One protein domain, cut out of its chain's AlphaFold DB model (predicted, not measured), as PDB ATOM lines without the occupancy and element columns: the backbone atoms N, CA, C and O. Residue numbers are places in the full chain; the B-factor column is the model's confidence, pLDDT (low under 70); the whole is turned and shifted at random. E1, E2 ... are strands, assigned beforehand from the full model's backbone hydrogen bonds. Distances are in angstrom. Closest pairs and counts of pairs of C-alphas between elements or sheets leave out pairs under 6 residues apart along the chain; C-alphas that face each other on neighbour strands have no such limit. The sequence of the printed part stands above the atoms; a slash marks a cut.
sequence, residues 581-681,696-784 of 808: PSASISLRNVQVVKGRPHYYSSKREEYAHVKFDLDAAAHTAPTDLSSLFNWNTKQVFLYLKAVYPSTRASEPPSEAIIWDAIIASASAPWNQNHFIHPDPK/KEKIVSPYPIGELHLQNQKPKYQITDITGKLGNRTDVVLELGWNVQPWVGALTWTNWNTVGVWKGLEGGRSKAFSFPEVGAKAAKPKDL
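Overview. This is residues 581 to 681 and 696 to 784 of the 808 residues of the protein "Glycoside hydrolase family 35 protein" of Stemphylium lycopersici (UniProt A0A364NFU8). Little regular structure: two small three-stranded sheets, E1-E2-E5 and E4-E3-E6, sit among long loops and come near each other where E2 passes E4. E3 and E4 lie nearest the middle. The 190 printed residues hold six named strands, E1 to E6, all antiparallel, with 57 residues in them, and no named helix; the class is all strand. The whole is compact, radius of gyration of the C-alphas 18.0 A, spanning 48 by 45 by 37 A.

Along the chain. E1, residues 586 to 595, begins at C-alpha (217.400, 231.002, 234.206) and measures 26.7 A. E2 is 605 to 614, 28.5 A; E3 633 to 644, 31.6 A; E4 654 to 664, 29.0 A, bending by 60 degrees at 658; E5 710 to 713; E6 733 to 742, 29.3 A, ending at (245.187, 237.126, 243.604).

Arrangement. Hairpin E1 and E2 has N 591 and O 609 at 3.0 A; E2 and E5 have N 614 and O 710 at 2.8 A. Hairpin E3 and E4 has N 638 and O 661 at 2.8 A; E3 and E6 have N 637 and O 739 at 2.8 A. The closest C-alphas of E2 and E4, Val 610 and Ile 658, are 7.6 A apart.

Size, cuts and confidence. Residues 682 to 695 are not printed; C-alphas 681 and 696 are 17.7 A apart. The links E2 to E3 and E5 to E6 are long. Mean pLDDT of the printed part is 81.4, with 38 residues under 70, among them 667 to 681.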
ATOM      1  N   PRO A 581     230.370 231.282 247.458       92.00
ATOM      2  CA  PRO A 581     229.712 231.876 246.302       92.00
ATOM      3  C   PRO A 581     228.381 231.178 245.984       92.00
ATOM      4  O   PRO A 581     228.274 229.949 246.058       92.00
ATOM      5  N   SER A 582     227.391 231.950 245.536       90.62
ATOM      6  CA  SER A 582     226.083 231.450 245.101       90.62
ATOM      7  C   SER A 582     225.639 232.087 243.781       90.62
ATOM      8  O   SER A 582     226.011 233.212 243.450       90.62
ATOM      9  N   ALA A 583     224.877 231.355 242.969       89.56
ATOM     10  CA  ALA A 583     224.447 231.830 241.657       89.56
ATOM     11  C   ALA A 583     223.083 231.290 241.231       89.56
ATOM     12  O   ALA A 583     222.766 230.116 241.432       89.56
ATOM     13  N   SER A 584     222.310 232.119 240.526       87.38
ATOM     14  CA  SER A 584     221.001 231.749 239.984       87.38
ATOM     15  C   SER A 584     220.958 231.975 238.476       87.38
ATOM     16  O   SER A 584     221.218 233.077 237.998       87.38
ATOM     17  N   ILE A 585     220.635 230.927 237.712       88.38
ATOM     18  CA  ILE A 585     220.627 230.964 236.243       88.38
ATOM     19  C   ILE A 585     219.263 230.532 235.726       88.38
ATOM     20  O   ILE A 585     218.799 229.427 236.018       88.38
ATOM     21  N   SER A 586     218.643 231.366 234.889       86.38
ATOM     22  CA  SER A 586     217.400 231.002 234.206       86.38
ATOM     23  C   SER A 586     217.478 231.221 232.698       86.38
ATOM     24  O   SER A 586     218.082 232.171 232.202       86.38
ATOM     25  N   LEU A 587     216.876 230.299 231.947       86.19
ATOM     26  CA  LEU A 587     216.826 230.346 230.488       86.19
ATOM     27  C   LEU A 587     215.609 231.147 230.037       86.19
ATOM     28  O   LEU A 587     214.484 230.865 230.446       86.19
ATOM     29  N   ARG A 588     215.829 232.113 229.143       84.56
ATOM     30  CA  ARG A 588     214.752 232.917 228.549       84.56
ATOM     31  C   ARG A 588     214.359 232.415 227.174       84.56
ATOM     32  O   ARG A 588     213.177 232.281 226.872       84.56
ATOM     33  N   ASN A 589     215.350 232.205 226.314       85.00
ATOM     34  CA  ASN A 589     215.116 231.836 224.927       85.00
ATOM     35  C   ASN A 589     216.339 231.130 224.345       85.00
ATOM     36  O   ASN A 589     217.468 231.551 224.581       85.00
ATOM     37  N   VAL A 590     216.092 230.104 223.539       86.56
ATOM     38  CA  VAL A 590     217.118 229.332 222.838       86.56
ATOM     39  C   VAL A 590     216.705 229.259 221.378       86.56
ATOM     40  O   VAL A 590     215.576 228.874 221.070       86.56
ATOM     41  N   GLN A 591     217.595 229.662 220.478       85.75
ATOM     42  CA  GLN A 591     217.356 229.633 219.036       85.75
ATOM     43  C   GLN A 591     218.546 228.994 218.333       85.75
ATOM     44  O   GLN A 591     219.684 229.318 218.657       85.75
ATOM     45  N   VAL A 592     218.270 228.122 217.363       86.56
ATOM     46  CA  VAL A 592     219.276 227.558 216.457       86.56
ATOM     47  C   VAL A 592     218.962 228.026 215.049       86.56
ATOM     48  O   VAL A 592     217.838 227.876 214.557       86.56
ATOM     49  N   VAL A 593     219.966 228.599 214.397       86.44
ATOM     50  CA  VAL A 593     219.860 229.113 213.033       86.44
ATOM     51  C   VAL A 593     220.984 228.566 212.173       86.44
ATOM     52  O   VAL A 593     222.072 228.274 212.658       86.44
ATOM     53  N   LYS A 594     220.724 228.437 210.871       85.06
ATOM     54  CA  LYS A 594     221.719 228.004 209.890       85.06
ATOM     55  C   LYS A 594     222.170 229.192 209.056       85.06
ATOM     56  O   LYS A 594     221.363 229.832 208.382       85.06
ATOM     57  N   GLY A 595     223.461 229.492 209.077       83.56
ATOM     58  CA  GLY A 595     224.007 230.660 208.390       83.56
ATOM     59  C   GLY A 595     225.514 230.782 208.565       83.56
ATOM     60  O   GLY A 595     226.181 229.799 208.857       83.56
ATOM     61  N   ARG A 596     226.054 231.985 208.355       77.38
ATOM     62  CA  ARG A 596     227.455 232.298 208.669       77.38
ATOM     63  C   ARG A 596     227.511 232.850 210.102       77.38
ATOM     64  O   ARG A 596     226.934 233.917 210.306       77.38
ATOM     65  N   PRO A 597     228.166 232.173 211.063       69.69
ATOM     66  CA  PRO A 597     228.215 232.626 212.462       69.69
ATOM     67  C   PRO A 597     228.943 233.973 212.624       69.69
ATOM     68  O   PRO A 597     228.550 234.849 213.391       69.69
ATOM     69  N   HIS A 598     229.983 234.189 211.811       66.06
ATOM     70  CA  HIS A 598     230.737 235.439 211.746       66.06
ATOM     71  C   HIS A 598     230.815 235.959 210.312       66.06
ATOM     72  O   HIS A 598     230.802 235.179 209.360       66.06
ATOM     73  N   TYR A 599     230.952 237.279 210.154       64.19
ATOM     74  CA  TYR A 599     231.006 237.938 208.841       64.19
ATOM     75  C   TYR A 599     232.126 237.387 207.936       64.19
ATOM     76  O   TYR A 599     231.939 237.273 206.727       64.19
ATOM     77  N   TYR A 600     233.245 236.965 208.535       59.25
ATOM     78  CA  TYR A 600     234.402 236.385 207.844       59.25
ATOM     79  C   TYR A 600     234.333 234.859 207.650       59.25
ATOM     80  O   TYR A 600     235.221 234.291 207.020       59.25
ATOM     81  N   SER A 601     233.303 234.174 208.164       70.56
ATOM     82  CA  SER A 601     233.171 232.725 207.973       70.56
ATOM     83  C   SER A 601     232.650 232.410 206.569       70.56
ATOM     84  O   SER A 601     231.570 232.853 206.174       70.56
ATOM     85  N   SER A 602     233.403 231.622 205.798       71.25
ATOM     86  CA  SER A 602     232.976 231.126 204.483       71.25
ATOM     87  C   SER A 602     231.977 229.966 204.592       71.25
ATOM     88  O   SER A 602     231.139 229.789 203.701       71.25
ATOM     89  N   LYS A 603     232.022 229.219 205.702       79.19
ATOM     90  CA  LYS A 603     231.209 228.029 205.972       79.19
ATOM     91  C   LYS A 603     229.832 228.422 206.509       79.19
ATOM     92  O   LYS A 603     229.703 229.264 207.396       79.19
ATOM     93  N   ARG A 604     228.782 227.807 205.955       81.25
ATOM     94  CA  ARG A 604     227.419 227.892 206.495       81.25
ATOM     95  C   ARG A 604     227.165 226.702 207.407       81.25
ATOM     96  O   ARG A 604     227.190 225.568 206.936       81.25
ATOM     97  N   GLU A 605     226.885 226.963 208.672       87.62
ATOM     98  CA  GLU A 605     226.662 225.942 209.696       87.62
ATOM     99  C   GLU A 605     225.565 226.363 210.675       87.62
ATOM    100  O   GLU A 605     225.044 227.482 210.598       87.62
ATOM    101  N   GLU A 606     225.148 225.429 211.524       89.31
ATOM    102  CA  GLU A 606     224.191 225.693 212.593       89.31
ATOM    103  C   GLU A 606     224.900 226.328 213.786       89.31
ATOM    104  O   GLU A 606     225.941 225.844 214.230       89.31
ATOM    105  N   TYR A 607     224.324 227.406 214.309       87.56
ATOM    106  CA  TYR A 607     224.804 228.064 215.516       87.56
ATOM    107  C   TYR A 607     223.639 228.459 216.417       87.56
ATOM    108  O   TYR A 607     222.531 228.722 215.935       87.56
ATOM    109  N   ALA A 608     223.884 228.465 217.730       88.62
ATOM    110  CA  ALA A 608     222.870 228.779 218.728       88.62
ATOM    111  C   ALA A 608     223.080 230.139 219.392       88.62
ATOM    112  O   ALA A 608     224.204 230.545 219.707       88.62
ATOM    113  N   HIS A 609     221.952 230.778 219.698       87.50
ATOM    114  CA  HIS A 609     221.855 231.921 220.596       87.50
ATOM    115  C   HIS A 609     221.055 231.530 221.825       87.50
ATOM    116  O   HIS A 609     219.895 231.120 221.728       87.50
ATOM    117  N   VAL A 610     221.674 231.706 222.986       88.50
ATOM    118  CA  VAL A 610     221.056 231.439 224.280       88.50
ATOM    119  C   VAL A 610     220.920 232.756 225.029       88.50
ATOM    120  O   VAL A 610     221.921 233.394 225.353       88.50
ATOM    121  N   LYS A 611     219.679 233.174 225.283       87.94
ATOM    122  CA  LYS A 611     219.369 234.292 226.177       87.94
ATOM    123  C   LYS A 611     219.075 233.766 227.570       87.94
ATOM    124  O   LYS A 611     218.305 232.811 227.725       87.94
ATOM    125  N   PHE A 612     219.636 234.431 228.564       88.44
ATOM    126  CA  PHE A 612     219.605 233.988 229.951       88.44
ATOM    127  C   PHE A 612     219.432 235.172 230.904       88.44
ATOM    128  O   PHE A 612     219.645 236.327 230.525       88.44
ATOM    129  N   ASP A 613     219.084 234.854 232.144       85.81
ATOM    130  CA  ASP A 613     219.209 235.756 233.282       85.81
ATOM    131  C   ASP A 613     220.211 235.161 234.282       85.81
ATOM    132  O   ASP A 613     220.173 233.953 234.536       85.81
ATOM    133  N   LEU A 614     221.064 236.011 234.859       79.94
ATOM    134  CA  LEU A 614     221.884 235.734 236.050       79.94
ATOM    135  C   LEU A 614     221.260 236.396 237.287       79.94
ATOM    136  O   LEU A 614     221.945 237.035 238.076       79.94
ATOM    137  N   ASP A 615     219.935 236.309 237.367       74.31
ATOM    138  CA  ASP A 615     219.069 236.745 238.461       74.31
ATOM    139  C   ASP A 615     217.672 236.197 238.133       74.31
ATOM    140  O   ASP A 615     216.942 236.753 237.302       74.31
ATOM    141  N   ALA A 616     217.333 235.009 238.636       58.09
ATOM    142  CA  ALA A 616     215.989 234.476 238.428       58.09
ATOM    143  C   ALA A 616     215.016 235.301 239.276       58.09
ATOM    144  O   ALA A 616     215.335 235.518 240.429       58.09
ATOM    145  N   ALA A 617     213.883 235.726 238.688       55.50
ATOM    146  CA  ALA A 617     212.667 236.358 239.250       55.50
ATOM    147  C   ALA A 617     212.742 237.042 240.642       55.50
ATOM    148  O   ALA A 617     213.322 236.522 241.571       55.50
ATOM    149  N   ALA A 618     211.992 238.134 240.847       52.06
ATOM    150  CA  ALA A 618     211.993 239.011 242.040       52.06
ATOM    151  C   ALA A 618     211.869 238.382 243.467       52.06
ATOM    152  O   ALA A 618     211.791 239.123 244.444       52.06
ATOM    153  N   HIS A 619     211.831 237.053 243.615       51.16
ATOM    154  CA  HIS A 619     211.773 236.294 244.866       51.16
ATOM    155  C   HIS A 619     212.892 235.237 245.034       51.16
ATOM    156  O   HIS A 619     212.769 234.373 245.901       51.16
ATOM    157  N   THR A 620     213.967 235.278 244.241       59.12
ATOM    158  CA  THR A 620     215.156 234.416 244.412       59.12
ATOM    159  C   THR A 620     216.387 235.246 244.782       59.12
ATOM    160  O   THR A 620     216.464 236.420 244.432       59.12
ATOM    161  N   ALA A 621     217.326 234.658 245.531       66.12
ATOM    162  CA  ALA A 621     218.567 235.332 245.914       66.12
ATOM    163  C   ALA A 621     219.425 235.661 244.669       66.12
ATOM    164  O   ALA A 621     219.425 234.868 243.717       66.12
ATOM    165  N   PRO A 622     220.126 236.810 244.662       72.69
ATOM    166  CA  PRO A 622     220.943 237.237 243.531       72.69
ATOM    167  C   PRO A 622     222.150 236.326 243.313       72.69
ATOM    168  O   PRO A 622     222.505 235.513 244.166       72.69
ATOM    169  N   THR A 623     222.805 236.473 242.159       85.00
ATOM    170  CA  THR A 623     224.122 235.860 241.962       85.00
ATOM    171  C   THR A 623     225.140 236.626 242.804       85.00
ATOM    172  O   THR A 623     225.490 237.755 242.459       85.00
ATOM    173  N   ASP A 624     225.597 236.011 243.893       88.81
ATOM    174  CA  ASP A 624     226.510 236.595 244.871       88.81
ATOM    175  C   ASP A 624     227.867 235.880 244.855       88.81
ATOM    176  O   ASP A 624     228.028 234.738 245.292       88.81
ATOM    177  N   LEU A 625     228.865 236.585 244.333       90.56
ATOM    178  CA  LEU A 625     230.268 236.181 244.295       90.56
ATOM    179  C   LEU A 625     231.134 237.062 245.207       90.56
ATOM    180  O   LEU A 625     232.361 237.061 245.072       90.56
ATOM    181  N   SER A 626     230.525 237.848 246.098       89.50
ATOM    182  CA  SER A 626     231.225 238.810 246.957       89.50
ATOM    183  C   SER A 626     232.271 238.142 247.851       89.50
ATOM    184  O   SER A 626     233.362 238.684 248.023       89.50
ATOM    185  N   SER A 627     232.021 236.917 248.321       91.31
ATOM    186  CA  SER A 627     232.967 236.149 249.143       91.31
ATOM    187  C   SER A 627     234.240 235.709 248.408       91.31
ATOM    188  O   SER A 627     235.232 235.355 249.044       91.31
ATOM    189  N   LEU A 628     234.283 235.811 247.073       91.31
ATOM    190  CA  LEU A 628     235.515 235.638 246.292       91.31
ATOM    191  C   LEU A 628     236.447 236.861 246.372       91.31
ATOM    192  O   LEU A 628     237.612 236.786 245.966       91.31
ATOM    193  N   PHE A 629     235.959 237.989 246.894       90.44
ATOM    194  CA  PHE A 629     236.716 239.221 247.082       90.44
ATOM    195  C   PHE A 629     237.185 239.352 248.528       90.44
ATOM    196  O   PHE A 629     236.488 239.866 249.396       90.44
ATOM    197  N   ASN A 630     238.424 238.932 248.768       88.00
ATOM    198  CA  ASN A 630     239.148 239.228 249.996       88.00
ATOM    199  C   ASN A 630     240.254 240.262 249.727       88.00
ATOM    200  O   ASN A 630     240.424 240.763 248.614       88.00
ATOM    201  N   TRP A 631     241.031 240.576 250.757       87.25
ATOM    202  CA  TRP A 631     242.109 241.562 250.693       87.25
ATOM    203  C   TRP A 631     243.231 241.210 249.694       87.25
ATOM    204  O   TRP A 631     243.945 242.105 249.250       87.25
ATOM    205  N   ASN A 632     243.389 239.935 249.315       91.00
ATOM    206  CA  ASN A 632     244.370 239.483 248.326       91.00
ATOM    207  C   ASN A 632     243.740 239.239 246.941       91.00
ATOM    208  O   ASN A 632     244.453 238.877 246.010       91.00
ATOM    209  N   THR A 633     242.437 239.454 246.745       90.31
ATOM    210  CA  THR A 633     241.785 239.312 245.434       90.31
ATOM    211  C   THR A 633     242.100 240.524 244.560       90.31
ATOM    212  O   THR A 633     241.719 241.651 244.871       90.31
ATOM    213  N   LYS A 634     242.753 240.309 243.413       89.00
ATOM    214  CA  LYS A 634     242.959 241.361 242.409       89.00
ATOM    215  C   LYS A 634     241.717 241.518 241.534       89.00
ATOM    216  O   LYS A 634     241.186 242.623 241.418       89.00
ATOM    217  N   GLN A 635     241.258 240.419 240.936       89.81
ATOM    218  CA  GLN A 635     240.101 240.388 240.037       89.81
ATOM    219  C   GLN A 635     239.533 238.976 239.869       89.81
ATOM    220  O   GLN A 635     240.254 237.991 240.032       89.81
ATOM    221  N   VAL A 636     238.259 238.897 239.492       90.50
ATOM    222  CA  VAL A 636     237.529 237.662 239.197       90.50
ATOM    223  C   VAL A 636     237.122 237.653 237.727       90.50
ATOM    224  O   VAL A 636     236.433 238.558 237.259       90.50
ATOM    225  N   PHE A 637     237.548 236.634 236.986       91.00
ATOM    226  CA  PHE A 637     237.115 236.382 235.614       91.00
ATOM    227  C   PHE A 637     235.885 235.489 235.649       91.00
ATOM    228  O   PHE A 637     236.013 234.299 235.901       91.00
ATOM    229  N   LEU A 638     234.713 236.055 235.410       91.12
ATOM    230  CA  LEU A 638     233.439 235.356 235.381       91.12
ATOM    231  C   LEU A 638     233.079 234.958 233.949       91.12
ATOM    232  O   LEU A 638     233.280 235.733 233.018       91.12
ATOM    233  N   TYR A 639     232.510 233.779 233.758       92.19
ATOM    234  CA  TYR A 639     232.042 233.313 232.460       92.19
ATOM    235  C   TYR A 639     230.868 232.353 232.602       92.19
ATOM    236  O   TYR A 639     230.753 231.605 233.565       92.19
ATOM    237  N   LEU A 640     229.986 232.365 231.613       92.25
ATOM    238  CA  LEU A 640     228.863 231.455 231.488       92.25
ATOM    239  C   LEU A 640     229.110 230.564 230.278       92.25
ATOM    240  O   LEU A 640     229.269 231.065 229.159       92.25
ATOM    241  N   LYS A 641     229.139 229.251 230.495       93.88
ATOM    242  CA  LYS A 641     229.338 228.258 229.439       93.88
ATOM    243  C   LYS A 641     228.100 227.395 229.243       93.88
ATOM    244  O   LYS A 641     227.404 227.073 230.196       93.88
ATOM    245  N   ALA A 642     227.842 227.011 228.001       93.31
ATOM    246  CA  ALA A 642     226.931 225.929 227.670       93.31
ATOM    247  C   ALA A 642     227.723 224.621 227.617       93.31
ATOM    248  O   ALA A 642     228.708 224.528 226.883       93.31
ATOM    249  N   VAL A 643     227.280 223.633 228.385       93.25
ATOM    250  CA  VAL A 643     227.837 222.282 228.437       93.25
ATOM    251  C   VAL A 643     226.814 221.335 227.831       93.25
ATOM    252  O   VAL A 643     225.648 221.354 228.225       93.25
ATOM    253  N   TYR A 644     227.220 220.544 226.844       91.94
ATOM    254  CA  TYR A 644     226.330 219.606 226.161       91.94
ATOM    255  C   TYR A 644     227.068 218.333 225.742       91.94
ATOM    256  O   TYR A 644     228.274 218.383 225.495       91.94
ATOM    257  N   PRO A 645     226.377 217.183 225.642       89.75
ATOM    258  CA  PRO A 645     227.021 215.921 225.299       89.75
ATOM    259  C   PRO A 645     227.774 215.974 223.961       89.75
ATOM    260  O   PRO A 645     227.319 216.599 222.989       89.75
ATOM    261  N   SER A 646     228.921 215.287 223.903       85.81
ATOM    262  CA  SER A 646     229.602 215.033 222.633       85.81
ATOM    263  C   SER A 646     228.784 214.064 221.774       85.81
ATOM    264  O   SER A 646     227.931 213.315 222.247       85.81
ATOM    265  N   THR A 647     229.074 214.061 220.476       81.25
ATOM    266  CA  THR A 647     228.503 213.110 219.516       81.25
ATOM    267  C   THR A 647     228.951 211.666 219.738       81.25
ATOM    268  O   THR A 647     228.323 210.749 219.208       81.25
ATOM    269  N   ARG A 648     230.011 211.446 220.525       81.81
ATOM    270  CA  ARG A 648     230.482 210.117 220.924       81.81
ATOM    271  C   ARG A 648     230.489 209.997 222.439       81.81
ATOM    272  O   ARG A 648     231.045 210.842 223.124       81.81
ATOM    273  N   ALA A 649     229.945 208.896 222.952       79.81
ATOM    274  CA  ALA A 649     229.883 208.631 224.391       79.81
ATOM    275  C   ALA A 649     231.267 208.467 225.056       79.81
ATOM    276  O   ALA A 649     231.382 208.616 226.266       79.81
ATOM    277  N   SER A 650     232.313 208.159 224.280       84.31
ATOM    278  CA  SER A 650     233.697 208.047 224.761       84.31
ATOM    279  C   SER A 650     234.424 209.391 224.881       84.31
ATOM    280  O   SER A 650     235.586 209.414 225.277       84.31
ATOM    281  N   GLU A 651     233.790 210.494 224.483       86.19
ATOM    282  CA  GLU A 651     234.380 211.831 224.485       86.19
ATOM    283  C   GLU A 651     233.732 212.693 225.582       86.19
ATOM    284  O   GLU A 651     232.535 212.550 225.850       86.19
ATOM    285  N   PRO A 652     234.498 213.590 226.233       89.19
ATOM    286  CA  PRO A 652     233.941 214.492 227.234       89.19
ATOM    287  C   PRO A 652     232.889 215.433 226.616       89.19
ATOM    288  O   PRO A 652     232.924 215.677 225.406       89.19
ATOM    289  N   PRO A 653     231.960 215.984 227.422       90.31
ATOM    290  CA  PRO A 653     231.006 216.987 226.956       90.31
ATOM    291  C   PRO A 653     231.697 218.178 226.280       90.31
ATOM    292  O   PRO A 653     232.772 218.611 226.698       90.31
ATOM    293  N   SER A 654     231.054 218.737 225.260       90.62
ATOM    294  CA  SER A 654     231.479 219.990 224.644       90.62
ATOM    295  C   SER A 654     231.140 221.164 225.560       90.62
ATOM    296  O   SER A 654     230.027 221.249 226.081       90.62
ATOM    297  N   GLU A 655     232.073 222.107 225.698       92.31
ATOM    298  CA  GLU A 655     231.889 223.335 226.471       92.31
ATOM    299  C   GLU A 655     232.091 224.569 225.585       92.31
ATOM    300  O   GLU A 655     233.103 224.690 224.896       92.31
ATOM    301  N   ALA A 656     231.144 225.508 225.614       91.00
ATOM    302  CA  ALA A 656     231.237 226.758 224.862       91.00
ATOM    303  C   ALA A 656     230.863 227.958 225.737       91.00
ATOM    304  O   ALA A 656     229.736 228.047 226.221       91.00
ATOM    305  N   ILE A 657     231.790 228.903 225.922       91.88
ATOM    306  CA  ILE A 657     231.516 230.163 226.626       91.88
ATOM    307  C   ILE A 657     230.583 231.012 225.764       91.88
ATOM    308  O   ILE A 657     230.891 231.296 224.610       91.88
ATOM    309  N   ILE A 658     229.459 231.441 226.335       89.81
ATOM    310  CA  ILE A 658     228.473 232.299 225.664       89.81
ATOM    311  C   ILE A 658     228.489 233.735 226.181       89.81
ATOM    312  O   ILE A 658     228.007 234.640 225.497       89.81
ATOM    313  N   TRP A 659     229.050 233.960 227.369       89.75
ATOM    314  CA  TRP A 659     229.168 235.273 227.997       89.75
ATOM    315  C   TRP A 659     230.304 235.276 229.024       89.75
ATOM    316  O   TRP A 659     230.551 234.262 229.668       89.75
ATOM    317  N   ASP A 660     230.986 236.404 229.187       88.88
ATOM    318  CA  ASP A 660     232.097 236.598 230.121       88.88
ATOM    319  C   ASP A 660     232.086 238.008 230.735       88.88
ATOM    320  O   ASP A 660     231.542 238.947 230.157       88.88
ATOM    321  N   ALA A 661     232.696 238.194 231.898       84.50
ATOM    322  CA  ALA A 661     232.904 239.490 232.535       84.50
ATOM    323  C   ALA A 661     234.139 239.455 233.442       84.50
ATOM    324  O   ALA A 661     234.449 238.434 234.044       84.50
ATOM    325  N   ILE A 662     234.839 240.582 233.579       85.19
ATOM    326  CA  ILE A 662     235.946 240.722 234.535       85.19
ATOM    327  C   ILE A 662     235.474 241.636 235.655       85.19
ATOM    328  O   ILE A 662     235.134 242.784 235.398       85.19
ATOM    329  N   ILE A 663     235.462 241.164 236.893       85.38
ATOM    330  CA  ILE A 663     235.056 241.945 238.062       85.38
ATOM    331  C   ILE A 663     236.328 242.280 238.848       85.38
ATOM    332  O   ILE A 663     236.999 241.387 239.364       85.38
ATOM    333  N   ALA A 664     236.715 243.553 238.895       81.44
ATOM    334  CA  ALA A 664     237.916 243.997 239.604       81.44
ATOM    335  C   ALA A 664     237.612 244.309 241.079       81.44
ATOM    336  O   ALA A 664     236.513 244.755 241.406       81.44
ATOM    337  N   SER A 665     238.589 244.097 241.966       82.88
ATOM    338  CA  SER A 665     238.472 244.528 243.366       82.88
ATOM    339  C   SER A 665     238.509 246.056 243.491       82.88
ATOM    340  O   SER A 665     239.079 246.748 242.645       82.88
ATOM    341  N   ALA A 666     237.976 246.588 244.597       72.25
ATOM    342  CA  ALA A 666     238.050 248.022 244.904       72.25
ATOM    343  C   ALA A 666     239.500 248.542 244.968       72.25
ATOM    344  O   ALA A 666     239.771 249.695 244.635       72.25
ATOM    345  N   SER A 667     240.440 247.677 245.363       68.06
ATOM    346  CA  SER A 667     241.866 247.980 245.496       68.06
ATOM    347  C   SER A 667     242.654 247.856 244.187       68.06
ATOM    348  O   SER A 667     243.856 248.111 244.189       68.06
ATOM    349  N   ALA A 668     242.016 247.494 243.067       64.69
ATOM    350  CA  ALA A 668     242.639 247.403 241.744       64.69
ATOM    351  C   ALA A 668     242.213 248.569 240.817       64.69
ATOM    352  O   ALA A 668     241.608 248.325 239.770       64.69
ATOM    353  N   PRO A 669     242.542 249.840 241.136       50.94
ATOM    354  CA  PRO A 669     241.976 251.013 240.466       50.94
ATOM    355  C   PRO A 669     242.465 251.235 239.024       50.94
ATOM    356  O   PRO A 669     242.100 252.238 238.434       50.94
ATOM    357  N   TRP A 670     243.262 250.332 238.439       52.38
ATOM    358  CA  TRP A 670     243.893 250.510 237.120       52.38
ATOM    359  C   TRP A 670     243.490 249.448 236.077       52.38
ATOM    360  O   TRP A 670     244.101 249.365 235.012       52.38
ATOM    361  N   ASN A 671     242.496 248.589 236.350       55.78
ATOM    362  CA  ASN A 671     242.049 247.594 235.368       55.78
ATOM    363  C   ASN A 671     241.087 248.218 234.335       55.78
ATOM    364  O   ASN A 671     239.919 248.486 234.624       55.78
ATOM    365  N   GLN A 672     241.583 248.387 233.107       51.81
ATOM    366  CA  GLN A 672     240.882 249.013 231.979       51.81
ATOM    367  C   GLN A 672     239.674 248.205 231.445       51.81
ATOM    368  O   GLN A 672     238.882 248.735 230.669       51.81
ATOM    369  N   ASN A 673     239.514 246.930 231.830       59.03
ATOM    370  CA  ASN A 673     238.538 246.005 231.233       59.03
ATOM    371  C   ASN A 673     237.518 245.417 232.228       59.03
ATOM    372  O   ASN A 673     236.995 244.329 231.981       59.03
ATOM    373  N   HIS A 674     237.220 246.103 233.336       64.31
ATOM    374  CA  HIS A 674     236.260 245.596 234.322       64.31
ATOM    375  C   HIS A 674     234.794 245.886 233.948       64.31
ATOM    376  O   HIS A 674     234.470 246.848 233.251       64.31
ATOM    377  N   PHE A 675     233.910 245.008 234.405       69.12
ATOM    378  CA  PHE A 675     232.469 245.070 234.242       69.12
ATOM    379  C   PHE A 675     231.865 246.009 235.288       69.12
ATOM    380  O   PHE A 675     232.122 245.855 236.481       69.12
ATOM    381  N   ILE A 676     231.044 246.956 234.837       64.38
ATOM    382  CA  ILE A 676     230.231 247.816 235.701       64.38
ATOM    383  C   ILE A 676     228.773 247.425 235.490       64.38
ATOM    384  O   ILE A 676     228.303 247.366 234.351       64.38
ATOM    385  N   HIS A 677     228.058 247.162 236.584       64.50
ATOM    386  CA  HIS A 677     226.650 246.807 236.508       64.50
ATOM    387  C   HIS A 677     225.837 247.954 235.876       64.50
ATOM    388  O   HIS A 677     225.955 249.098 236.324       64.50
ATOM    389  N   PRO A 678     224.998 247.689 234.859       60.88
ATOM    390  CA  PRO A 678     224.156 248.725 234.272       60.88
ATOM    391  C   PRO A 678     223.134 249.240 235.300       60.88
ATOM    392  O   PRO A 678     222.457 248.443 235.949       60.88
ATOM    393  N   ASP A 679     223.006 250.564 235.443       59.88
ATOM    394  CA  ASP A 679     221.967 251.182 236.278       59.88
ATOM    395  C   ASP A 679     220.605 251.107 235.556       59.88
ATOM    396  O   ASP A 679     220.447 251.713 234.488       59.88
ATOM    397  N   PRO A 680     219.594 250.407 236.112       56.38
ATOM    398  CA  PRO A 680     218.268 250.303 235.502       56.38
ATOM    399  C   PRO A 680     217.544 251.655 235.350       56.38
ATOM    400  O   PRO A 680     216.618 251.758 234.540       56.38
ATOM    401  N   LYS A 681     217.961 252.709 236.073       52.75
ATOM    402  CA  LYS A 681     217.428 254.080 235.944       52.75
ATOM    403  C   LYS A 681     218.144 254.909 234.870       52.75
ATOM    404  O   LYS A 681     217.604 255.922 234.416       52.75
ATOM    405  N   LYS A 696     231.691 263.590 233.187       46.91
ATOM    406  CA  LYS A 696     232.710 262.829 233.934       46.91
ATOM    407  C   LYS A 696     232.280 262.624 235.393       46.91
ATOM    408  O   LYS A 696     232.898 263.169 236.301       46.91
ATOM    409  N   GLU A 697     231.247 261.825 235.626       49.69
ATOM    410  CA  GLU A 697     230.995 261.248 236.954       49.69
ATOM    411  C   GLU A 697     231.329 259.755 236.928       49.69
ATOM    412  O   GLU A 697     231.078 259.070 235.932       49.69
ATOM    413  N   LYS A 698     231.942 259.250 238.011       52.19
ATOM    414  CA  LYS A 698     232.180 257.813 238.201       52.19
ATOM    415  C   LYS A 698     230.832 257.100 238.083       52.19
ATOM    416  O   LYS A 698     229.976 257.283 238.941       52.19
ATOM    417  N   ILE A 699     230.652 256.275 237.052       55.78
ATOM    418  CA  ILE A 699     229.527 255.338 237.008       55.78
ATOM    419  C   ILE A 699     229.821 254.284 238.078       55.78
ATOM    420  O   ILE A 699     230.626 253.380 237.864       55.78
ATOM    421  N   VAL A 700     229.246 254.462 239.265       58.09
ATOM    422  CA  VAL A 700     229.353 253.507 240.370       58.09
ATOM    423  C   VAL A 700     228.259 252.460 240.182       58.09
ATOM    424  O   VAL A 700     227.104 252.809 239.942       58.09
ATOM    425  N   SER A 701     228.631 251.181 240.259       65.12
ATOM    426  CA  SER A 701     227.663 250.081 240.277       65.12
ATOM    427  C   SER A 701     226.658 250.306 241.417       65.12
ATOM    428  O   SER A 701     227.089 250.583 242.535       65.12
ATOM    429  N   PRO A 702     225.340 250.171 241.183       69.12
ATOM    430  CA  PRO A 702     224.343 250.264 242.251       69.12
ATOM    431  C   PRO A 702     224.399 249.089 243.246       69.12
ATOM    432  O   PRO A 702     223.725 249.150 244.270       69.12
ATOM    433  N   TYR A 703     225.197 248.053 242.962       78.12
ATOM    434  CA  TYR A 703     225.353 246.849 243.784       78.12
ATOM    435  C   TYR A 703     226.800 246.669 244.282       78.12
ATOM    436  O   TYR A 703     227.730 247.101 243.581       78.12
ATOM    437  N   PRO A 704     227.000 246.022 245.450       80.19
ATOM    438  CA  PRO A 704     228.305 245.597 245.957       80.19
ATOM    439  C   PRO A 704     229.145 244.806 244.944       80.19
ATOM    440  O   PRO A 704     228.641 244.176 244.016       80.19
ATOM    441  N   ILE A 705     230.468 244.819 245.133       81.06
ATOM    442  CA  ILE A 705     231.396 244.069 244.275       81.06
ATOM    443  C   ILE A 705     231.134 242.568 244.438       81.06
ATOM    444  O   ILE A 705     231.203 242.044 245.545       81.06
ATOM    445  N   GLY A 706     230.879 241.888 243.320       80.94
ATOM    446  CA  GLY A 706     230.580 240.455 243.283       80.94
ATOM    447  C   GLY A 706     229.087 240.127 243.207       80.94
ATOM    448  O   GLY A 706     228.764 239.003 242.841       80.94
ATOM    449  N   GLU A 707     228.195 241.090 243.449       86.56
ATOM    450  CA  GLU A 707     226.743 240.909 243.316       86.56
ATOM    451  C   GLU A 707     226.267 241.314 241.908       86.56
ATOM    452  O   GLU A 707     226.593 242.396 241.405       86.56
ATOM    453  N   LEU A 708     225.528 240.428 241.232       82.62
ATOM    454  CA  LEU A 708     225.105 240.605 239.838       82.62
ATOM    455  C   LEU A 708     223.596 240.401 239.652       82.62
ATOM    456  O   LEU A 708     223.055 239.360 240.015       82.62
ATOM    457  N   HIS A 709     222.957 241.360 238.970       82.62
ATOM    458  CA  HIS A 709     221.532 241.367 238.622       82.62
ATOM    459  C   HIS A 709     221.321 241.535 237.114       82.62
ATOM    460  O   HIS A 709     220.973 242.610 236.607       82.62
ATOM    461  N   LEU A 710     221.545 240.465 236.354       81.38
ATOM    462  CA  LEU A 710     221.501 240.536 234.895       81.38
ATOM    463  C   LEU A 710     220.266 239.835 234.341       81.38
ATOM    464  O   LEU A 710     220.167 238.615 234.377       81.38
ATOM    465  N   GLN A 711     219.350 240.607 233.760       81.56
ATOM    466  CA  GLN A 711     218.130 240.086 233.138       81.56
ATOM    467  C   GLN A 711     218.151 240.267 231.620       81.56
ATOM    468  O   GLN A 711     218.676 241.258 231.106       81.56
ATOM    469  N   ASN A 712     217.544 239.322 230.903       81.44
ATOM    470  CA  ASN A 712     217.383 239.290 229.453       81.44
ATOM    471  C   ASN A 712     218.706 239.508 228.699       81.44
ATOM    472  O   ASN A 712     218.766 240.248 227.710       81.44
ATOM    473  N   GLN A 713     219.773 238.877 229.192       83.38
ATOM    474  CA  GLN A 713     221.100 238.998 228.613       83.38
ATOM    475  C   GLN A 713     221.155 238.298 227.262       83.38
ATOM    476  O   GLN A 713     220.606 237.208 227.061       83.38
ATOM    477  N   LYS A 714     221.817 238.956 226.313       83.69
ATOM    478  CA  LYS A 714     222.140 238.374 225.013       83.69
ATOM    479  C   LYS A 714     223.493 237.663 225.116       83.69
ATOM    480  O   LYS A 714     224.355 238.112 225.867       83.69
ATOM    481  N   PRO A 715     223.718 236.593 224.343       84.50
ATOM    482  CA  PRO A 715     225.025 235.955 224.319       84.50
ATOM    483  C   PRO A 715     226.051 236.891 223.664       84.50
ATOM    484  O   PRO A 715     225.764 237.498 222.628       84.50
ATOM    485  N   LYS A 716     227.251 237.003 224.237       82.62
ATOM    486  CA  LYS A 716     228.397 237.686 223.610       82.62
ATOM    487  C   LYS A 716     228.987 236.849 222.481       82.62
ATOM    488  O   LYS A 716     229.353 237.385 221.435       82.62
ATOM    489  N   TYR A 717     229.012 235.534 222.682       86.06
ATOM    490  CA  TYR A 717     229.551 234.559 221.741       86.06
ATOM    491  C   TYR A 717     228.460 233.585 221.306       86.06
ATOM    492  O   TYR A 717     227.611 233.180 222.097       86.06
ATOM    493  N   GLN A 718     228.471 233.226 220.028       85.06
ATOM    494  CA  GLN A 718     227.563 232.223 219.477       85.06
ATOM    495  C   GLN A 718     228.180 230.840 219.655       85.06
ATOM    496  O   GLN A 718     229.399 230.695 219.587       85.06
ATOM    497  N   ILE A 719     227.340 229.825 219.833       89.19
ATOM    498  CA  ILE A 719     227.811 228.442 219.923       89.19
ATOM    499  C   ILE A 719     227.810 227.848 218.521       89.19
ATOM    500  O   ILE A 719     226.754 227.772 217.898       89.19
ATOM    501  N   THR A 720     228.968 227.396 218.054       87.50
ATOM    502  CA  THR A 720     229.105 226.489 216.909       87.50
ATOM    503  C   THR A 720     229.618 225.140 217.400       87.50
ATOM    504  O   THR A 720     230.202 225.039 218.478       87.50
ATOM    505  N   ASP A 721     229.397 224.094 216.611       85.25
ATOM    506  CA  ASP A 721     229.935 222.763 216.886       85.25
ATOM    507  C   ASP A 721     230.763 222.269 215.697       85.25
ATOM    508  O   ASP A 721     230.478 222.599 214.543       85.25
ATOM    509  N   ILE A 722     231.785 221.456 215.972       82.19
ATOM    510  CA  ILE A 722     232.709 220.923 214.963       82.19
ATOM    511  C   ILE A 722     232.000 220.141 213.844       82.19
ATOM    512  O   ILE A 722     232.419 220.194 212.685       82.19
ATOM    513  N   THR A 723     230.882 219.479 214.153       82.81
ATOM    514  CA  THR A 723     230.053 218.769 213.166       82.81
ATOM    515  C   THR A 723     229.285 219.711 212.237       82.81
ATOM    516  O   THR A 723     228.724 219.277 211.230       82.81
ATOM    517  N   GLY A 724     229.241 221.006 212.557       83.19
ATOM    518  CA  GLY A 724     228.428 222.008 211.874       83.19
ATOM    519  C   GLY A 724     226.923 221.872 212.131       83.19
ATOM    520  O   GLY A 724     226.144 222.569 211.474       83.19
ATOM    521  N   LYS A 725     226.518 220.980 213.052       85.19
ATOM    522  CA  LYS A 725     225.133 220.727 213.461       85.19
ATOM    523  C   LYS A 725     224.978 220.843 214.972       85.19
ATOM    524  O   LYS A 725     225.755 220.271 215.739       85.19
ATOM    525  N   LEU A 726     223.934 221.547 215.385       86.06
ATOM    526  CA  LEU A 726     223.660 221.852 216.786       86.06
ATOM    527  C   LEU A 726     222.186 221.636 217.152       86.06
ATOM    528  O   LEU A 726     221.885 221.371 218.314       86.06
ATOM    529  N   GLY A 727     221.277 221.707 216.174       84.00
ATOM    530  CA  GLY A 727     219.861 221.435 216.393       84.00
ATOM    531  C   GLY A 727     219.623 220.018 216.919       84.00
ATOM    532  O   GLY A 727     220.332 219.077 216.563       84.00
ATOM    533  N   ASN A 728     218.608 219.876 217.765       84.81
ATOM    534  CA  ASN A 728     218.176 218.629 218.404       84.81
ATOM    535  C   ASN A 728     219.169 217.998 219.391       84.81
ATOM    536  O   ASN A 728     218.916 216.886 219.855       84.81
ATOM    537  N   ARG A 729     220.261 218.673 219.772       86.62
ATOM    538  CA  ARG A 729     221.050 218.206 220.921       86.62
ATOM    539  C   ARG A 729     220.269 218.415 222.211       86.62
ATOM    540  O   ARG A 729     219.796 219.521 222.479       86.62
ATOM    541  N   THR A 730     220.138 217.351 222.987       87.75
ATOM    542  CA  THR A 730     219.473 217.337 224.291       87.75
ATOM    543  C   THR A 730     220.491 217.512 225.415       87.75
ATOM    544  O   THR A 730     221.698 217.539 225.171       87.75
ATOM    545  N   ASP A 731     219.995 217.650 226.643       90.75
ATOM    546  CA  ASP A 731     220.808 217.642 227.866       90.75
ATOM    547  C   ASP A 731     221.847 218.773 227.945       90.75
ATOM    548  O   ASP A 731     222.890 218.649 228.585       90.75
ATOM    549  N   VAL A 732     221.549 219.906 227.306       91.69
ATOM    550  CA  VAL A 732     222.353 221.125 227.390       91.69
ATOM    551  C   VAL A 732     222.104 221.787 228.741       91.69
ATOM    552  O   VAL A 732     220.955 221.992 229.133       91.69
ATOM    553  N   VAL A 733     223.166 222.178 229.435       93.62
ATOM    554  CA  VAL A 733     223.104 222.917 230.701       93.62
ATOM    555  C   VAL A 733     223.960 224.172 230.586       93.62
ATOM    556  O   VAL A 733     225.034 224.147 229.988       93.62
ATOM    557  N   LEU A 734     223.497 225.289 231.146       93.06
ATOM    558  CA  LEU A 734     224.354 226.451 231.366       93.06
ATOM    559  C   LEU A 734     225.042 226.326 232.718       93.06
ATOM    560  O   LEU A 734     224.359 226.134 233.721       93.06
ATOM    561  N   GLU A 735     226.361 226.482 232.747       93.94
ATOM    562  CA  GLU A 735     227.166 226.511 233.966       93.94
ATOM    563  C   GLU A 735     227.889 227.852 234.101       93.94
ATOM    564  O   GLU A 735     228.587 228.292 233.179       93.94
ATOM    565  N   LEU A 736     227.745 228.499 235.258       92.56
ATOM    566  CA  LEU A 736     228.557 229.653 235.630       92.56
ATOM    567  C   LEU A 736     229.915 229.165 236.138       92.56
ATOM    568  O   LEU A 736     229.996 228.264 236.971       92.56
ATOM    569  N   GLY A 737     230.986 229.779 235.653       92.50
ATOM    570  CA  GLY A 737     232.334 229.552 236.140       92.50
ATOM    571  C   GLY A 737     233.084 230.851 236.384       92.50
ATOM    572  O   GLY A 737     232.772 231.880 235.794       92.50
ATOM    573  N   TRP A 738     234.067 230.809 237.275       92.81
ATOM    574  CA  TRP A 738     234.876 231.950 237.658       92.81
ATOM    575  C   TRP A 738     236.331 231.554 237.910       92.81
ATOM    576  O   TRP A 738     236.604 230.433 238.333       92.81
ATOM    577  N   ASN A 739     237.251 232.508 237.722       93.56
ATOM    578  CA  ASN A 739     238.653 232.401 238.137       93.56
ATOM    579  C   ASN A 739     239.048 233.600 238.994       93.56
ATOM    580  O   ASN A 739     238.931 234.738 238.537       93.56
ATOM    581  N   VAL A 740     239.561 233.364 240.197       92.50
ATOM    582  CA  VAL A 740     240.105 234.418 241.059       92.50
ATOM    583  C   VAL A 740     241.596 234.563 240.781       92.50
ATOM    584  O   VAL A 740     242.378 233.628 240.955       92.50
ATOM    585  N   GLN A 741     242.003 235.765 240.383       91.94
ATOM    586  CA  GLN A 741     243.403 236.160 240.335       91.94
ATOM    587  C   GLN A 741     243.763 236.908 241.625       91.94
ATOM    588  O   GLN A 741     243.208 237.989 241.858       91.94
ATOM    589  N   PRO A 742     244.702 236.398 242.439       91.81
ATOM    590  CA  PRO A 742     245.187 237.126 243.604       91.81
ATOM    591  C   PRO A 742     246.233 238.189 243.230       91.81
ATOM    592  O   PRO A 742     246.759 238.201 242.111       91.81
ATOM    593  N   TRP A 743     246.579 239.072 244.171       88.12
ATOM    594  CA  TRP A 743     247.758 239.937 244.052       88.12
ATOM    595  C   TRP A 743     249.052 239.131 244.179       88.12
ATOM    596  O   TRP A 743     249.988 239.356 243.413       88.12
ATOM    597  N   VAL A 744     249.084 238.169 245.107       90.25
ATOM    598  CA  VAL A 744     250.198 237.234 245.313       90.25
ATOM    599  C   VAL A 744     249.635 235.851 245.653       90.25
ATOM    600  O   VAL A 744     248.956 235.702 246.666       90.25
ATOM    601  N   GLY A 745     249.900 234.834 244.830       89.06
ATOM    602  CA  GLY A 745     249.432 233.460 245.063       89.06
ATOM    603  C   GLY A 745     249.022 232.726 243.784       89.06
ATOM    604  O   GLY A 745     249.228 233.225 242.678       89.06
ATOM    605  N   ALA A 746     248.448 231.532 243.940       88.25
ATOM    606  CA  ALA A 746     247.942 230.727 242.827       88.25
ATOM    607  C   ALA A 746     246.578 231.238 242.327       88.25
ATOM    608  O   ALA A 746     245.761 231.701 243.120       88.25
ATOM    609  N   LEU A 747     246.314 231.117 241.018       89.75
ATOM    610  CA  LEU A 747     244.962 231.301 240.482       89.75
ATOM    611  C   LEU A 747     244.047 230.186 240.999       89.75
ATOM    612  O   LEU A 747     244.399 229.009 240.890       89.75
ATOM    613  N   THR A 748     242.864 230.554 241.487       89.56
ATOM    614  CA  THR A 748     241.818 229.592 241.857       89.56
ATOM    615  C   THR A 748     240.661 229.655 240.865       89.56
ATOM    616  O   THR A 748     240.444 230.673 240.208       89.56
ATOM    617  N   TRP A 749     239.953 228.540 240.722       90.81
ATOM    618  CA  TRP A 749     238.928 228.308 239.701       90.81
ATOM    619  C   TRP A 749     237.636 227.873 240.387       90.81
ATOM    620  O   TRP A 749     237.670 227.485 241.559       90.81
ATOM    621  N   THR A 750     236.526 227.871 239.647       90.38
ATOM    622  CA  THR A 750     235.246 227.354 240.138       90.38
ATOM    623  C   THR A 750     235.429 226.003 240.800       90.38
ATOM    624  O   THR A 750     235.899 225.043 240.184       90.38
ATOM    625  N   ASN A 751     234.984 225.919 242.041       87.88
ATOM    626  CA  ASN A 751     234.923 224.674 242.766       87.88
ATOM    627  C   ASN A 751     233.458 224.330 243.032       87.88
ATOM    628  O   ASN A 751     232.683 225.178 243.463       87.88
ATOM    629  N   TRP A 752     233.080 223.086 242.757       88.25
ATOM    630  CA  TRP A 752     231.724 222.577 242.978       88.25
ATOM    631  C   TRP A 752     231.604 221.788 244.283       88.25
ATOM    632  O   TRP A 752     230.501 221.558 244.765       88.25
ATOM    633  N   ASN A 753     232.737 221.389 244.867       89.38
ATOM    634  CA  ASN A 753     232.795 220.635 246.113       89.38
ATOM    635  C   ASN A 753     233.301 221.535 247.239       89.38
ATOM    636  O   ASN A 753     234.140 222.396 247.014       89.38
ATOM    637  N   THR A 754     232.858 221.322 248.474       89.31
ATOM    638  CA  THR A 754     233.422 222.068 249.609       89.31
ATOM    639  C   THR A 754     234.831 221.562 249.924       89.31
ATOM    640  O   THR A 754     235.028 220.363 250.118       89.31
ATOM    641  N   VAL A 755     235.810 222.469 249.980       86.19
ATOM    642  CA  VAL A 755     237.214 222.189 250.319       86.19
ATOM    643  C   VAL A 755     237.637 223.125 251.452       86.19
ATOM    644  O   VAL A 755     237.846 224.318 251.246       86.19
ATOM    645  N   GLY A 756     237.761 222.590 252.669       87.94
ATOM    646  CA  GLY A 756     238.105 223.385 253.852       87.94
ATOM    647  C   GLY A 756     237.075 224.488 254.125       87.94
ATOM    648  O   GLY A 756     235.892 224.201 254.289       87.94
ATOM    649  N   VAL A 757     237.528 225.746 254.166       89.56
ATOM    650  CA  VAL A 757     236.672 226.938 254.352       89.56
ATOM    651  C   VAL A 757     236.081 227.481 253.042       89.56
ATOM    652  O   VAL A 757     235.375 228.490 253.060       89.56
ATOM    653  N   TRP A 758     236.360 226.838 251.906       91.38
ATOM    654  CA  TRP A 758     235.804 227.200 250.604       91.38
ATOM    655  C   TRP A 758     234.629 226.286 250.278       91.38
ATOM    656  O   TRP A 758     234.814 225.113 249.940       91.38
ATOM    657  N   LYS A 759     233.409 226.808 250.383       91.19
ATOM    658  CA  LYS A 759     232.208 226.101 249.939       91.19
ATOM    659  C   LYS A 759     232.174 226.043 248.412       91.19
ATOM    660  O   LYS A 759     232.632 226.961 247.730       91.19
ATOM    661  N   GLY A 760     231.640 224.945 247.881       89.25
ATOM    662  CA  GLY A 760     231.370 224.836 246.448       89.25
ATOM    663  C   GLY A 760     230.323 225.861 246.000       89.25
ATOM    664  O   GLY A 760     229.496 226.277 246.808       89.25
ATOM    665  N   LEU A 761     230.352 226.250 244.723       90.56
ATOM    666  CA  LEU A 761     229.368 227.163 244.140       90.56
ATOM    667  C   LEU A 761     227.953 226.596 244.298       90.56
ATOM    668  O   LEU A 761     227.619 225.567 243.707       90.56
ATOM    669  N   GLU A 762     227.124 227.282 245.083       88.75
ATOM    670  CA  GLU A 762     225.724 226.914 245.266       88.75
ATOM    671  C   GLU A 762     224.886 227.429 244.087       88.75
ATOM    672  O   GLU A 762     224.961 228.596 243.700       88.75
ATOM    673  N   GLY A 763     224.089 226.551 243.476       86.62
ATOM    674  CA  GLY A 763     223.369 226.871 242.246       86.62
ATOM    675  C   GLY A 763     224.301 226.903 241.032       86.62
ATOM    676  O   GLY A 763     224.980 225.922 240.746       86.62
ATOM    677  N   GLY A 764     224.279 227.982 240.245       87.31
ATOM    678  CA  GLY A 764     225.210 228.177 239.122       87.31
ATOM    679  C   GLY A 764     225.047 227.212 237.940       87.31
ATOM    680  O   GLY A 764     225.856 227.248 237.014       87.31
ATOM    681  N   ARG A 765     224.002 226.375 237.940       90.94
ATOM    682  CA  ARG A 765     223.625 225.485 236.835       90.94
ATOM    683  C   ARG A 765     222.166 225.687 236.455       90.94
ATOM    684  O   ARG A 765     221.295 225.712 237.323       90.94
ATOM    685  N   SER A 766     221.878 225.810 235.162       90.31
ATOM    686  CA  SER A 766     220.492 225.833 234.688       90.31
ATOM    687  C   SER A 766     219.859 224.440 234.740       90.31
ATOM    688  O   SER A 766     220.541 223.419 234.805       90.31
ATOM    689  N   LYS A 767     218.530 224.378 234.604       89.00
ATOM    690  CA  LYS A 767     217.871 223.125 234.206       89.00
ATOM    691  C   LYS A 767     218.360 222.704 232.815       89.00
ATOM    692  O   LYS A 767     218.688 223.569 231.996       89.00
ATOM    693  N   ALA A 768     218.379 221.397 232.565       91.06
ATOM    694  CA  ALA A 768     218.689 220.854 231.250       91.06
ATOM    695  C   ALA A 768     217.652 221.313 230.214       91.06
ATOM    696  O   ALA A 768     216.452 221.381 230.500       91.06
ATOM    697  N   PHE A 769     218.118 221.637 229.013       91.06
ATOM    698  CA  PHE A 769     217.291 222.028 227.878       91.06
ATOM    699  C   PHE A 769     217.844 221.430 226.584       91.06
ATOM    700  O   PHE A 769     218.951 220.898 226.549       91.06
ATOM    701  N   SER A 770     217.070 221.534 225.509       89.44
ATOM    702  CA  SER A 770     217.493 221.078 224.186       89.44
ATOM    703  C   SER A 770     217.728 222.264 223.266       89.44
ATOM    704  O   SER A 770     216.974 223.243 223.288       89.44
ATOM    705  N   PHE A 771     218.736 222.161 222.405       90.00
ATOM    706  CA  PHE A 771     218.836 223.036 221.249       90.00
ATOM    707  C   PHE A 771     217.693 222.685 220.282       90.00
ATOM    708  O   PHE A 771     217.623 221.546 219.820       90.00
ATOM    709  N   PRO A 772     216.762 223.612 219.997       86.50
ATOM    710  CA  PRO A 772     215.626 223.321 219.131       86.50
ATOM    711  C   PRO A 772     216.074 223.028 217.695       86.50
ATOM    712  O   PRO A 772     217.169 223.412 217.280       86.50
ATOM    713  N   GLU A 773     215.206 222.384 216.919       85.25
ATOM    714  CA  GLU A 773     215.424 222.202 215.486       85.25
ATOM    715  C   GLU A 773     215.624 223.557 214.782       85.25
ATOM    716  O   GLU A 773     215.058 224.588 215.175       85.25
ATOM    717  N   VAL A 774     216.444 223.564 213.730       82.81
ATOM    718  CA  VAL A 774     216.755 224.766 212.951       82.81
ATOM    719  C   VAL A 774     215.463 225.409 212.441       82.81
ATOM    720  O   VAL A 774     214.747 224.833 211.629       82.81
ATOM    721  N   GLY A 775     215.181 226.636 212.885       68.62
ATOM    722  CA  GLY A 775     213.997 227.380 212.442       68.62
ATOM    723  C   GLY A 775     212.671 226.992 213.112       68.62
ATOM    724  O   GLY A 775     211.634 227.492 212.680       68.62
ATOM    725  N   ALA A 776     212.680 226.194 214.191       64.94
ATOM    726  CA  ALA A 776     211.473 225.785 214.936       64.94
ATOM    727  C   ALA A 776     210.599 226.957 215.454       64.94
ATOM    728  O   ALA A 776     209.419 226.783 215.755       64.94
ATOM    729  N   LYS A 777     211.157 228.172 215.545       63.78
ATOM    730  CA  LYS A 777     210.428 229.444 215.695       63.78
ATOM    731  C   LYS A 777     211.010 230.462 214.715       63.78
ATOM    732  O   LYS A 777     212.230 230.537 214.581       63.78
ATOM    733  N   ALA A 778     210.164 231.280 214.078       60.09
ATOM    734  CA  ALA A 778     210.615 232.368 213.208       60.09
ATOM    735  C   ALA A 778     211.516 233.336 213.998       60.09
ATOM    736  O   ALA A 778     211.041 234.114 214.831       60.09
ATOM    737  N   ALA A 779     212.828 233.251 213.776       63.84
ATOM    738  CA  ALA A 779     213.801 234.052 214.498       63.84
ATOM    739  C   ALA A 779     213.715 235.508 214.030       63.84
ATOM    740  O   ALA A 779     213.981 235.829 212.870       63.84
ATOM    741  N   LYS A 780     213.325 236.416 214.931       71.94
ATOM    742  CA  LYS A 780     213.367 237.851 214.644       71.94
ATOM    743  C   LYS A 780     214.840 238.274 214.578       71.94
ATOM    744  O   LYS A 780     215.589 237.895 215.476       71.94
ATOM    745  N   PRO A 781     215.266 239.116 213.616       71.25
ATOM    746  CA  PRO A 781     216.663 239.553 213.511       71.25
ATOM    747  C   PRO A 781     217.251 240.086 214.830       71.25
ATOM    748  O   PRO A 781     218.397 239.804 215.153       71.25
ATOM    749  N   LYS A 782     216.430 240.767 215.643       70.62
ATOM    750  CA  LYS A 782     216.794 241.309 216.965       70.62
ATOM    751  C   LYS A 782     217.145 240.243 218.018       70.62
ATOM    752  O   LYS A 782     217.847 240.546 218.984       70.62
ATOM    753  N   ASP A 783     216.635 239.020 217.870       69.94
ATOM    754  CA  ASP A 783     216.876 237.907 218.795       69.94
ATOM    755  C   ASP A 783     218.160 237.131 218.480       69.94
ATOM    756  O   ASP A 783     218.712 236.516 219.387       69.94
ATOM    757  N   LEU A 784     218.656 237.248 217.243       71.69
ATOM    758  CA  LEU A 784     219.913 236.665 216.754       71.69
ATOM    759  C   LEU A 784     221.103 237.631 216.855       71.69
ATOM    760  O   LEU A 784     222.217 237.332 216.417       71.69
TER     761      LEU A 784